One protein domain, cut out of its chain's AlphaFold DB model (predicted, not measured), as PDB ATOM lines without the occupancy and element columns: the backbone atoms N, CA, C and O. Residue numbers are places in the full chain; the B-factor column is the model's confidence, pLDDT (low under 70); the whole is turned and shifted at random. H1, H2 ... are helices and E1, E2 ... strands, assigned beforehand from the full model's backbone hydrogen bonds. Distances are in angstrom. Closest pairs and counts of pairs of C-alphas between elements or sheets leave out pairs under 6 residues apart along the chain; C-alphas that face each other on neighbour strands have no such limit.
ATOM      1  N   VAL A   7     129.317 279.309 333.536       69.56
ATOM      2  CA  VAL A   7     130.205 279.768 332.465       69.56
ATOM      3  C   VAL A   7     130.803 281.121 332.816       69.56
ATOM      4  O   VAL A   7     130.091 282.040 333.194       69.56
ATOM      5  N   GLU A   8     132.118 281.247 332.657       71.44
ATOM      6  CA  GLU A   8     132.828 282.524 332.776       71.44
ATOM      7  C   GLU A   8     133.611 282.769 331.487       71.44
ATOM      8  O   GLU A   8     134.393 281.908 331.064       71.44
ATOM      9  N   VAL A   9     133.408 283.937 330.868       73.06
ATOM     10  CA  VAL A   9     134.141 284.361 329.668       73.06
ATOM     11  C   VAL A   9     135.152 285.447 330.044       73.06
ATOM     12  O   VAL A   9     134.768 286.528 330.482       73.06
ATOM     13  N   LYS A  10     136.452 285.188 329.841       71.19
ATOM     14  CA  LYS A  10     137.514 286.199 330.027       71.19
ATOM     15  C   LYS A  10     138.080 286.656 328.681       71.19
ATOM     16  O   LYS A  10     138.542 285.827 327.896       71.19
ATOM     17  N   CYS A  11     138.057 287.970 328.452       68.50
ATOM     18  CA  CYS A  11     138.693 288.684 327.338       68.50
ATOM     19  C   CYS A  11     139.380 289.946 327.883       68.50
ATOM     20  O   CYS A  11     138.865 290.555 328.820       68.50
ATOM     21  N   ASP A  12     140.438 290.430 327.225       67.25
ATOM     22  CA  ASP A  12     141.012 291.773 327.456       67.25
ATOM     23  C   ASP A  12     140.099 292.919 326.953       67.25
ATOM     24  O   ASP A  12     140.526 294.055 326.752       67.25
ATOM     25  N   CYS A  13     138.830 292.620 326.681       69.06
ATOM     26  CA  CYS A  13     137.860 293.478 326.027       69.06
ATOM     27  C   CYS A  13     136.509 293.406 326.745       69.06
ATOM     28  O   CYS A  13     136.106 292.345 327.223       69.06
ATOM     29  N   LYS A  14     135.770 294.522 326.788       70.81
ATOM     30  CA  LYS A  14     134.379 294.506 327.256       70.81
ATOM     31  C   LYS A  14     133.491 293.928 326.158       70.81
ATOM     32  O   LYS A  14     133.363 294.532 325.095       70.81
ATOM     33  N   ILE A  15     132.869 292.780 326.421       78.00
ATOM     34  CA  ILE A  15     131.859 292.193 325.536       78.00
ATOM     35  C   ILE A  15     130.514 292.860 325.876       78.00
ATOM     36  O   ILE A  15     130.027 292.690 326.993       78.00
ATOM     37  N   PRO A  16     129.890 293.618 324.955       72.31
ATOM     38  CA  PRO A  16     128.705 294.427 325.266       72.31
ATOM     39  C   PRO A  16     127.467 293.613 325.685       72.31
ATOM     40  O   PRO A  16     126.550 294.167 326.278       72.31
ATOM     41  N   PHE A  17     127.453 292.306 325.422       77.25
ATOM     42  CA  PHE A  17     126.381 291.366 325.774       77.25
ATOM     43  C   PHE A  17     126.940 290.129 326.502       77.25
ATOM     44  O   PHE A  17     126.476 289.008 326.300       77.25
ATOM     45  N   GLN A  18     127.968 290.319 327.341       79.88
ATOM     46  CA  GLN A  18     128.648 289.229 328.053       79.88
ATOM     47  C   GLN A  18     127.676 288.296 328.791       79.88
ATOM     48  O   GLN A  18     127.751 287.085 328.613       79.88
ATOM     49  N   SER A  19     126.725 288.846 329.550       82.00
ATOM     50  CA  SER A  19     125.759 288.047 330.317       82.00
ATOM     51  C   SER A  19     124.817 287.224 329.427       82.00
ATOM     52  O   SER A  19     124.451 286.107 329.782       82.00
ATOM     53  N   GLU A  20     124.441 287.739 328.253       79.81
ATOM     54  CA  GLU A  20     123.616 287.010 327.277       79.81
ATOM     55  C   GLU A  20     124.412 285.865 326.633       79.81
ATOM     56  O   GLU A  20     123.899 284.756 326.470       79.81
ATOM     57  N   LEU A  21     125.689 286.114 326.320       79.38
ATOM     58  CA  LEU A  21     126.613 285.104 325.807       79.38
ATOM     59  C   LEU A  21     126.843 283.982 326.829       79.38
ATOM     60  O   LEU A  21     126.756 282.808 326.470       79.38
ATOM     61  N   GLU A  22     127.108 284.332 328.088       80.12
ATOM     62  CA  GLU A  22     127.275 283.375 329.190       80.12
ATOM     63  C   GLU A  22     126.012 282.532 329.371       80.12
ATOM     64  O   GLU A  22     126.092 281.303 329.353       80.12
ATOM     65  N   HIS A  23     124.836 283.165 329.413       81.88
ATOM     66  CA  HIS A  23     123.562 282.459 329.526       81.88
ATOM     67  C   HIS A  23     123.323 281.486 328.363       81.88
ATOM     68  O   HIS A  23     122.896 280.345 328.556       81.88
ATOM     69  N   HIS A  24     123.620 281.910 327.135       80.38
ATOM     70  CA  HIS A  24     123.474 281.063 325.959       80.38
ATOM     71  C   HIS A  24     124.435 279.862 325.984       80.38
ATOM     72  O   HIS A  24     124.030 278.733 325.694       80.38
ATOM     73  N   LEU A  25     125.693 280.077 326.381       78.81
ATOM     74  CA  LEU A  25     126.677 279.007 326.559       78.81
ATOM     75  C   LEU A  25     126.254 278.032 327.666       78.81
ATOM     76  O   LEU A  25     126.340 276.819 327.469       78.81
ATOM     77  N   GLU A  26     125.730 278.524 328.791       78.56
ATOM     78  CA  GLU A  26     125.177 277.688 329.861       78.56
ATOM     79  C   GLU A  26     124.017 276.820 329.369       78.56
ATOM     80  O   GLU A  26     123.961 275.625 329.681       78.56
ATOM     81  N   GLN A  27     123.115 277.377 328.552       78.06
ATOM     82  CA  GLN A  27     122.038 276.604 327.932       78.06
ATOM     83  C   GLN A  27     122.576 275.544 326.964       78.06
ATOM     84  O   GLN A  27     122.114 274.402 327.005       78.06
ATOM     85  N   LEU A  28     123.576 275.879 326.141       76.12
ATOM     86  CA  LEU A  28     124.223 274.935 325.224       76.12
ATOM     87  C   LEU A  28     124.914 273.779 325.961       76.12
ATOM     88  O   LEU A  28     124.839 272.637 325.506       76.12
ATOM     89  N   ILE A  29     125.570 274.062 327.086       74.56
ATOM     90  CA  ILE A  29     126.246 273.058 327.918       74.56
ATOM     91  C   ILE A  29     125.219 272.183 328.641       74.56
ATOM     92  O   ILE A  29     125.346 270.961 328.645       74.56
ATOM     93  N   SER A  30     124.173 272.792 329.206       74.94
ATOM     94  CA  SER A  30     123.118 272.082 329.940       74.94
ATOM     95  C   SER A  30     122.235 271.222 329.037       74.94
ATOM     96  O   SER A  30     121.729 270.183 329.460       74.94
ATOM     97  N   ARG A  31     121.964 271.692 327.813       72.06
ATOM     98  CA  ARG A  31     120.993 271.108 326.876       72.06
ATOM     99  C   ARG A  31     121.518 271.194 325.434       72.06
ATOM    100  O   ARG A  31     120.943 271.903 324.613       72.06
ATOM    101  N   PRO A  32     122.561 270.427 325.072       63.75
ATOM    102  CA  PRO A  32     123.173 270.490 323.742       63.75
ATOM    103  C   PRO A  32     122.231 270.065 322.603       63.75
ATOM    104  O   PRO A  32     122.491 270.397 321.446       63.75
ATOM    105  N   GLU A  33     121.145 269.352 322.916       63.53
ATOM    106  CA  GLU A  33     120.076 268.950 321.988       63.53
ATOM    107  C   GLU A  33     119.201 270.141 321.551       63.53
ATOM    108  O   GLU A  33     118.621 270.113 320.471       63.53
ATOM    109  N   ASN A  34     119.123 271.203 322.362       59.69
ATOM    110  CA  ASN A  34     118.191 272.305 322.156       59.69
ATOM    111  C   ASN A  34     118.971 273.570 321.766       59.69
ATOM    112  O   ASN A  34     119.736 274.086 322.584       59.69
ATOM    113  N   PRO A  35     118.868 274.059 320.518       54.62
ATOM    114  CA  PRO A  35     119.499 275.310 320.144       54.62
ATOM    115  C   PRO A  35     118.791 276.438 320.895       54.62
ATOM    116  O   PRO A  35     117.695 276.858 320.547       54.62
ATOM    117  N   SER A  36     119.424 276.914 321.962       55.84
ATOM    118  CA  SER A  36     119.143 278.245 322.478       55.84
ATOM    119  C   SER A  36     119.309 279.242 321.322       55.84
ATOM    120  O   SER A  36     120.203 279.094 320.488       55.84
ATOM    121  N   ASN A  37     118.425 280.224 321.204       59.44
ATOM    122  CA  ASN A  37     118.502 281.196 320.121       59.44
ATOM    123  C   ASN A  37     119.377 282.371 320.566       59.44
ATOM    124  O   ASN A  37     118.863 283.359 321.076       59.44
ATOM    125  N   PHE A  38     120.694 282.293 320.340       65.38
ATOM    126  CA  PHE A  38     121.547 283.489 320.315       65.38
ATOM    127  C   PHE A  38     121.274 284.235 319.007       65.38
ATOM    128  O   PHE A  38     122.003 284.108 318.025       65.38
ATOM    129  N   GLN A  39     120.115 284.889 318.934       60.72
ATOM    130  CA  GLN A  39     119.550 285.374 317.677       60.72
ATOM    131  C   GLN A  39     119.283 286.873 317.704       60.72
ATOM    132  O   GLN A  39     118.158 287.331 317.535       60.72
ATOM    133  N   THR A  40     120.354 287.655 317.744       63.53
ATOM    134  CA  THR A  40     120.348 288.870 316.929       63.53
ATOM    135  C   THR A  40     121.548 288.839 315.988       63.53
ATOM    136  O   THR A  40     122.694 288.627 316.385       63.53
ATOM    137  N   ALA A  41     121.289 289.044 314.693       59.97
ATOM    138  CA  ALA A  41     122.345 289.165 313.687       59.97
ATOM    139  C   ALA A  41     123.316 290.320 314.018       59.97
ATOM    140  O   ALA A  41     124.491 290.272 313.654       59.97
ATOM    141  N   ALA A  42     122.829 291.331 314.746       64.38
ATOM    142  CA  ALA A  42     123.625 292.421 315.295       64.38
ATOM    143  C   ALA A  42     124.629 291.937 316.359       64.38
ATOM    144  O   ALA A  42     125.805 292.302 316.276       64.38
ATOM    145  N   ASN A  43     124.214 291.070 317.294       72.69
ATOM    146  CA  ASN A  43     125.109 290.514 318.312       72.69
ATOM    147  C   ASN A  43     126.168 289.614 317.679       72.69
ATOM    148  O   ASN A  43     127.333 289.746 318.021       72.69
ATOM    149  N   LEU A  44     125.817 288.772 316.698       70.62
ATOM    150  CA  LEU A  44     126.788 287.899 316.018       70.62
ATOM    151  C   LEU A  44     127.867 288.679 315.252       70.62
ATOM    152  O   LEU A  44     129.050 288.366 315.373       70.62
ATOM    153  N   LYS A  45     127.489 289.719 314.496       71.44
ATOM    154  CA  LYS A  45     128.465 290.577 313.797       71.44
ATOM    155  C   LYS A  45     129.368 291.323 314.779       71.44
ATOM    156  O   LYS A  45     130.577 291.385 314.574       71.44
ATOM    157  N   SER A  46     128.788 291.848 315.857       74.56
ATOM    158  CA  SER A  46     129.534 292.551 316.905       74.56
ATOM    159  C   SER A  46     130.465 291.605 317.667       74.56
ATOM    160  O   SER A  46     131.604 291.958 317.953       74.56
ATOM    161  N   LEU A  47     130.016 290.376 317.931       77.31
ATOM    162  CA  LEU A  47     130.794 289.320 318.568       77.31
ATOM    163  C   LEU A  47     132.003 288.951 317.712       77.31
ATOM    164  O   LEU A  47     133.129 288.975 318.197       77.31
ATOM    165  N   ALA A  48     131.774 288.683 316.425       74.31
ATOM    166  CA  ALA A  48     132.836 288.371 315.480       74.31
ATOM    167  C   ALA A  48     133.871 289.504 315.403       74.31
ATOM    168  O   ALA A  48     135.066 289.231 315.465       74.31
ATOM    169  N   ALA A  49     133.435 290.767 315.348       76.00
ATOM    170  CA  ALA A  49     134.335 291.920 315.308       76.00
ATOM    171  C   ALA A  49     135.183 292.067 316.586       76.00
ATOM    172  O   ALA A  49     136.386 292.304 316.505       76.00
ATOM    173  N   VAL A  50     134.577 291.895 317.766       75.88
ATOM    174  CA  VAL A  50     135.275 292.005 319.059       75.88
ATOM    175  C   VAL A  50     136.268 290.856 319.259       75.88
ATOM    176  O   VAL A  50     137.349 291.053 319.817       75.88
ATOM    177  N   LEU A  51     135.923 289.659 318.783       77.75
ATOM    178  CA  LEU A  51     136.687 288.445 319.036       77.75
ATOM    179  C   LEU A  51     137.709 288.098 317.949       77.75
ATOM    180  O   LEU A  51     138.618 287.333 318.247       77.75
ATOM    181  N   HIS A  52     137.618 288.642 316.730       74.50
ATOM    182  CA  HIS A  52     138.371 288.191 315.544       74.50
ATOM    183  C   HIS A  52     139.859 287.870 315.801       74.50
ATOM    184  O   HIS A  52     140.339 286.822 315.386       74.50
ATOM    185  N   HIS A  53     140.570 288.699 316.574       71.94
ATOM    186  CA  HIS A  53     141.997 288.512 316.890       71.94
ATOM    187  C   HIS A  53     142.296 288.301 318.382       71.94
ATOM    188  O   HIS A  53     143.403 288.577 318.842       71.94
ATOM    189  N   ARG A  54     141.309 287.876 319.176       76.38
ATOM    190  CA  ARG A  54     141.444 287.761 320.634       76.38
ATOM    191  C   ARG A  54     141.482 286.313 321.094       76.38
ATOM    192  O   ARG A  54     140.755 285.475 320.570       76.38
ATOM    193  N   LEU A  55     142.304 286.043 322.103       77.69
ATOM    194  CA  LEU A  55     142.231 284.804 322.869       77.69
ATOM    195  C   LEU A  55     140.998 284.853 323.768       77.69
ATOM    196  O   LEU A  55     140.748 285.867 324.422       77.69
ATOM    197  N   ILE A  56     140.236 283.764 323.791       77.31
ATOM    198  CA  ILE A  56     139.049 283.641 324.638       77.31
ATOM    199  C   ILE A  56     139.223 282.459 325.565       77.31
ATOM    200  O   ILE A  56     139.532 281.350 325.126       77.31
ATOM    201  N   PHE A  57     138.947 282.700 326.840       80.19
ATOM    202  CA  PHE A  57     138.895 281.664 327.854       80.19
ATOM    203  C   PHE A  57     137.445 281.439 328.256       80.19
ATOM    204  O   PHE A  57     136.785 282.370 328.716       80.19
ATOM    205  N   ILE A  58     136.965 280.208 328.091       79.50
ATOM    206  CA  ILE A  58     135.636 279.797 328.552       79.50
ATOM    207  C   ILE A  58     135.822 278.797 329.673       79.50
ATOM    208  O   ILE A  58     136.239 277.661 329.434       79.50
ATOM    209  N   LYS A  59     135.515 279.208 330.900       80.75
ATOM    210  CA  LYS A  59     135.478 278.294 332.037       80.75
ATOM    211  C   LYS A  59     134.133 277.578 332.050       80.75
ATOM    212  O   LYS A  59     133.100 278.227 331.953       80.75
ATOM    213  N   VAL A  60     134.153 276.256 332.169       76.25
ATOM    214  CA  VAL A  60     132.962 275.411 332.249       76.25
ATOM    215  C   VAL A  60     133.087 274.494 333.456       76.25
ATOM    216  O   VAL A  60     134.044 273.724 333.563       76.25
ATOM    217  N   THR A  61     132.096 274.541 334.343       74.38
ATOM    218  CA  THR A  61     132.007 273.647 335.506       74.38
ATOM    219  C   THR A  61     131.142 272.427 335.165       74.38
ATOM    220  O   THR A  61     129.974 272.336 335.551       74.38
ATOM    221  N   HIS A  62     131.687 271.495 334.378       67.12
ATOM    222  CA  HIS A  62     131.026 270.239 334.020       67.12
ATOM    223  C   HIS A  62     132.013 269.055 333.944       67.12
ATOM    224  O   HIS A  62     133.191 269.263 333.640       67.12
ATOM    225  N   PRO A  63     131.579 267.801 334.198       57.94
ATOM    226  CA  PRO A  63     132.452 266.635 334.083       57.94
ATOM    227  C   PRO A  63     133.032 266.514 332.665       57.94
ATOM    228  O   PRO A  63     132.317 266.270 331.697       57.94
ATOM    229  N   ILE A  64     134.356 266.657 332.545       54.06
ATOM    230  CA  ILE A  64     135.086 266.690 331.261       54.06
ATOM    231  C   ILE A  64     134.845 265.437 330.410       54.06
ATOM    232  O   ILE A  64     134.860 265.519 329.184       54.06
ATOM    233  N   LYS A  65     134.592 264.286 331.049       55.19
ATOM    234  CA  LYS A  65     134.338 263.020 330.345       55.19
ATOM    235  C   LYS A  65     133.161 263.102 329.364       55.19
ATOM    236  O   LYS A  65     133.144 262.328 328.415       55.19
ATOM    237  N   ASP A  66     132.253 264.063 329.545       56.19
ATOM    238  CA  ASP A  66     131.035 264.201 328.747       56.19
ATOM    239  C   ASP A  66     131.019 265.433 327.831       56.19
ATOM    240  O   ASP A  66     129.979 265.745 327.243       56.19
ATOM    241  N   MET A  67     132.140 266.147 327.657       63.25
ATOM    242  CA  MET A  67     132.180 267.292 326.740       63.25
ATOM    243  C   MET A  67     132.177 266.801 325.282       63.25
ATOM    244  O   MET A  67     133.208 266.585 324.649       63.25
ATOM    245  N   ARG A  68     130.971 266.548 324.759       67.25
ATOM    246  CA  ARG A  68     130.749 265.908 323.456       67.25
ATOM    247  C   ARG A  68     131.332 266.761 322.315       67.25
ATOM    248  O   ARG A  68     131.116 267.974 322.309       67.25
ATOM    249  N   PRO A  69     131.912 266.154 321.260       72.00
ATOM    250  CA  PRO A  69     132.388 266.867 320.063       72.00
ATOM    251  C   PRO A  69     131.359 267.825 319.435       72.00
ATOM    252  O   PRO A  69     131.712 268.849 318.853       72.00
ATOM    253  N   ARG A  70     130.060 267.528 319.591       72.81
ATOM    254  CA  ARG A  70     128.958 268.394 319.142       72.81
ATOM    255  C   ARG A  70     128.932 269.753 319.852       72.81
ATOM    256  O   ARG A  70     128.648 270.750 319.198       72.81
ATOM    257  N   LEU A  71     129.228 269.799 321.154       74.62
ATOM    258  CA  LEU A  71     129.282 271.046 321.920       74.62
ATOM    259  C   LEU A  71     130.438 271.918 321.426       74.62
ATOM    260  O   LEU A  71     130.225 273.085 321.117       74.62
ATOM    261  N   LEU A  72     131.624 271.328 321.253       75.56
ATOM    262  CA  LEU A  72     132.792 272.031 320.717       75.56
ATOM    263  C   LEU A  72     132.517 272.605 319.322       75.56
ATOM    264  O   LEU A  72     132.852 273.754 319.053       75.56
ATOM    265  N   LYS A  73     131.829 271.849 318.456       78.44
ATOM    266  CA  LYS A  73     131.413 272.334 317.133       78.44
ATOM    267  C   LYS A  73     130.467 273.538 317.225       78.44
ATOM    268  O   LYS A  73     130.641 274.487 316.468       78.44
ATOM    269  N   LYS A  74     129.498 273.523 318.148       77.69
ATOM    270  CA  LYS A  74     128.568 274.647 318.360       77.69
ATOM    271  C   LYS A  74     129.270 275.881 318.930       77.69
ATOM    272  O   LYS A  74     129.035 276.978 318.442       77.69
ATOM    273  N   VAL A  75     130.165 275.702 319.902       78.19
ATOM    274  CA  VAL A  75     130.980 276.792 320.467       78.19
ATOM    275  C   VAL A  75     131.866 277.413 319.383       78.19
ATOM    276  O   VAL A  75     131.890 278.634 319.247       78.19
ATOM    277  N   LYS A  76     132.506 276.585 318.543       78.75
ATOM    278  CA  LYS A  76     133.268 277.044 317.373       78.75
ATOM    279  C   LYS A  76     132.401 277.838 316.397       78.75
ATOM    280  O   LYS A  76     132.821 278.894 315.952       78.75
ATOM    281  N   GLN A  77     131.201 277.361 316.066       79.25
ATOM    282  CA  GLN A  77     130.286 278.070 315.161       79.25
ATOM    283  C   GLN A  77     129.820 279.416 315.727       79.25
ATOM    284  O   GLN A  77     129.728 280.385 314.983       79.25
ATOM    285  N   LEU A  78     129.539 279.473 317.030       78.06
ATOM    286  CA  LEU A  78     129.074 280.683 317.704       78.06
ATOM    287  C   LEU A  78     130.163 281.758 317.772       78.06
ATOM    288  O   LEU A  78     129.904 282.926 317.499       78.06
ATOM    289  N   LEU A  79     131.372 281.359 318.166       78.94
ATOM    290  CA  LEU A  79     132.478 282.285 318.413       78.94
ATOM    291  C   LEU A  79     133.370 282.487 317.190       78.94
ATOM    292  O   LEU A  79     134.224 283.368 317.206       78.94
ATOM    293  N   ASN A  80     133.170 281.677 316.148       79.00
ATOM    294  CA  ASN A  80     134.020 281.589 314.967       79.00
ATOM    295  C   ASN A  80     135.510 281.441 315.325       79.00
ATOM    296  O   ASN A  80     136.362 282.121 314.757       79.00
ATOM    297  N   LYS A  81     135.804 280.578 316.307       80.31
ATOM    298  CA  LYS A  81     137.157 280.324 316.816       80.31
ATOM    299  C   LYS A  81     137.463 278.852 316.968       80.31
ATOM    300  O   LYS A  81     136.581 278.050 317.288       80.31
ATOM    301  N   ASP A  82     138.729 278.520 316.779       80.44
ATOM    302  CA  ASP A  82     139.247 277.179 316.951       80.44
ATOM    303  C   ASP A  82     139.624 276.916 318.405       80.44
ATOM    304  O   ASP A  82     140.178 277.763 319.101       80.44
ATOM    305  N   LEU A  83     139.318 275.705 318.875       82.12
ATOM    306  CA  LEU A  83     139.819 275.225 320.156       82.12
ATOM    307  C   LEU A  83     141.304 274.906 320.000       82.12
ATOM    308  O   LEU A  83     141.658 273.921 319.356       82.12
ATOM    309  N   VAL A  84     142.157 275.715 320.621       83.25
ATOM    310  CA  VAL A  84     143.617 275.549 320.567       83.25
ATOM    311  C   VAL A  84     144.184 274.866 321.806       83.25
ATOM    312  O   VAL A  84     145.310 274.379 321.788       83.25
ATOM    313  N   GLY A  85     143.408 274.791 322.888       81.69
ATOM    314  CA  GLY A  85     143.848 274.123 324.103       81.69
ATOM    315  C   GLY A  85     142.763 274.008 325.157       81.69
ATOM    316  O   GLY A  85     141.704 274.633 325.079       81.69
ATOM    317  N   THR A  86     143.048 273.201 326.175       82.56
ATOM    318  CA  THR A  86     142.206 273.093 327.366       82.56
ATOM    319  C   THR A  86     143.072 273.076 328.615       82.56
ATOM    320  O   THR A  86     144.123 272.439 328.630       82.56
ATOM    321  N   ILE A  87     142.632 273.763 329.666       81.31
ATOM    322  CA  ILE A  87     143.245 273.710 330.993       81.31
ATOM    323  C   ILE A  87     142.271 272.983 331.908       81.31
ATOM    324  O   ILE A  87     141.127 273.405 332.071       81.31
ATOM    325  N   LYS A  88     142.713 271.878 332.505       79.75
ATOM    326  CA  LYS A  88     141.920 271.133 333.481       79.75
ATOM    327  C   LYS A  88     142.070 271.778 334.861       79.75
ATOM    328  O   LYS A  88     143.182 271.883 335.366       79.75
ATOM    329  N   GLY A  89     140.954 272.200 335.449       73.94
ATOM    330  CA  GLY A  89     140.879 272.737 336.807       73.94
ATOM    331  C   GLY A  89     140.594 271.657 337.856       73.94
ATOM    332  O   GLY A  89     140.886 270.473 337.663       73.94
ATOM    333  N   THR A  90     140.012 272.058 338.990       73.44
ATOM    334  CA  THR A  90     139.624 271.117 340.058       73.44
ATOM    335  C   THR A  90     138.428 270.255 339.646       73.44
ATOM    336  O   THR A  90     137.723 270.642 338.731       73.44
ATOM    337  N   LYS A  91     138.233 269.083 340.290       67.75
ATOM    338  CA  LYS A  91     137.275 267.959 340.054       67.75
ATOM    339  C   LYS A  91     136.276 268.004 338.868       67.75
ATOM    340  O   LYS A  91     136.117 266.956 338.255       67.75
ATOM    341  N   ASN A  92     135.641 269.130 338.525       72.75
ATOM    342  CA  ASN A  92     134.693 269.306 337.415       72.75
ATOM    343  C   ASN A  92     134.883 270.609 336.599       72.75
ATOM    344  O   ASN A  92     133.932 271.077 335.990       72.75
ATOM    345  N   GLU A  93     136.056 271.237 336.604       75.38
ATOM    346  CA  GLU A  93     136.310 272.499 335.901       75.38
ATOM    347  C   GLU A  93     137.236 272.294 334.701       75.38
ATOM    348  O   GLU A  93     138.266 271.620 334.793       75.38
ATOM    349  N   ILE A  94     136.900 272.928 333.582       77.75
ATOM    350  CA  ILE A  94     137.772 273.040 332.416       77.75
ATOM    351  C   ILE A  94     137.725 274.460 331.875       77.75
ATOM    352  O   ILE A  94     136.666 275.077 331.817       77.75
ATOM    353  N   THR A  95     138.872 274.978 331.460       82.56
ATOM    354  CA  THR A  95     138.958 276.217 330.698       82.56
ATOM    355  C   THR A  95     139.294 275.870 329.257       82.56
ATOM    356  O   THR A  95     140.343 275.291 328.986       82.56
ATOM    357  N   LEU A  96     138.398 276.205 328.335       82.69
ATOM    358  CA  LEU A  96     138.633 276.108 326.899       82.69
ATOM    359  C   LEU A  96     139.379 277.359 326.441       82.69
ATOM    360  O   LEU A  96     138.955 278.467 326.767       82.69
ATOM    361  N   ILE A  97     140.466 277.173 325.695       81.94
ATOM    362  CA  ILE A  97     141.229 278.257 325.073       81.94
ATOM    363  C   ILE A  97     140.870 278.281 323.593       81.94
ATOM    364  O   ILE A  97     141.108 277.299 322.885       81.94
ATOM    365  N   LEU A  98     140.298 279.393 323.139       83.19
ATOM    366  CA  LEU A  98     139.865 279.574 321.758       83.19
ATOM    367  C   LEU A  98     140.659 280.696 321.082       83.19
ATOM    368  O   LEU A  98     140.830 281.765 321.679       83.19
ATOM    369  N   LEU A  99     141.100 280.460 319.842       80.50
ATOM    370  CA  LEU A  99     141.806 281.425 318.993       80.50
ATOM    371  C   LEU A  99     141.138 281.551 317.622       80.50
ATOM    372  O   LEU A  99     140.672 280.528 317.079       80.50
TER     373      LEU A  99
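AT A GLANCE: This is residues 7 to 99 of the 99 residues of an uncharacterized protein of Flavobacterium noncentrifugens (UniProt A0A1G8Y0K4). A twisted four-stranded antiparallel sheet is covered on one face by two helices, H1 and H3, side by side and running opposite ways, while its other face has no named helix over it. H2 crosses near the last residue of H3, away from the sheet. The printed part has 93 residues, with three named helices and four named strands in the order E1, H1, H2, E2, H3, E3, E4, and the sheet order is E1, E2, E4, E3. The class is mixed, helices and strands, in two layers, a sheet with helices on one face. The whole is compact and rounded, with a radius of gyration of the C-alphas of 12.5 A and spans of 36 by 29 by 20 A.

IN THESE COORDINATES: E1, residues 7 to 10, begins at C-alpha 7 (130.205, 279.768, 332.465) and is 10.0 A long from first to last C-alpha. H1, residues 18 to 30, is 18.1 A long and begins at C-alpha 18 (128.648, 289.229, 328.053). H2, residues 41 to 51, measures 15.3 A. E2, residues 56 to 61, measures 16.4 A, and H3, residues 69 to 79, measures 15.5 A. E3, residues 83 to 88, measures 14.1 A. E4, residues 93 to 98, measures 16.2 A and ends at C-alpha 98 (139.865, 279.574, 321.758).

HOW THE PARTS SIT: E1 and E2 are antiparallel neighbours, with N 59 and O 8 2.9 A apart, within hydrogen-bond range. E2 and E4 are antiparallel, with N 60 and O 94 at 2.8 A. E4 and E3 form a hairpin, with N 87 and O 95 at 2.8 A. E2, H3 and E3 make a split strand-helix-strand unit, two strands running the same way with E4 between them, and its crossover is right-handed. H1 is on the sheet at a height of 8.1 A, only just over E1 alone, with 2 C-alphas falling on E2; its closest C-alphas to E1 are those of Glu 22 and Val 7, 5.7 A apart. On the local plane H1 and E1 stand at 43 degrees, slantwise. H3 is on the sheet too. H1, with residues 25 to 29 alone, only just touches H3, with 3 pairs of C-alphas within 8 A, the closest Ile 29 and Leu 71 at 7.0 A; the tilt is a shallow 15 degrees, opposite ways. H2 touches H3, the closest C-alphas being those of Ala 48 and Leu 79, 6.8 A apart, about perpendicular at 88 degrees. H2 is not on the sheet, and H1 and H2 are apart. In H1, H2 and H3 every O i to N i+4 pair is within hydrogen-bond range.

THE WHOLE: The two C-alphas farthest apart are those of Ala 42 and Lys 91, 37.4 A. The printed part has no cut and no long link. The mean pLDDT of the printed part is 73.6, and 23 residues are under 70, among them residues 32 to 42 and 62 to 68.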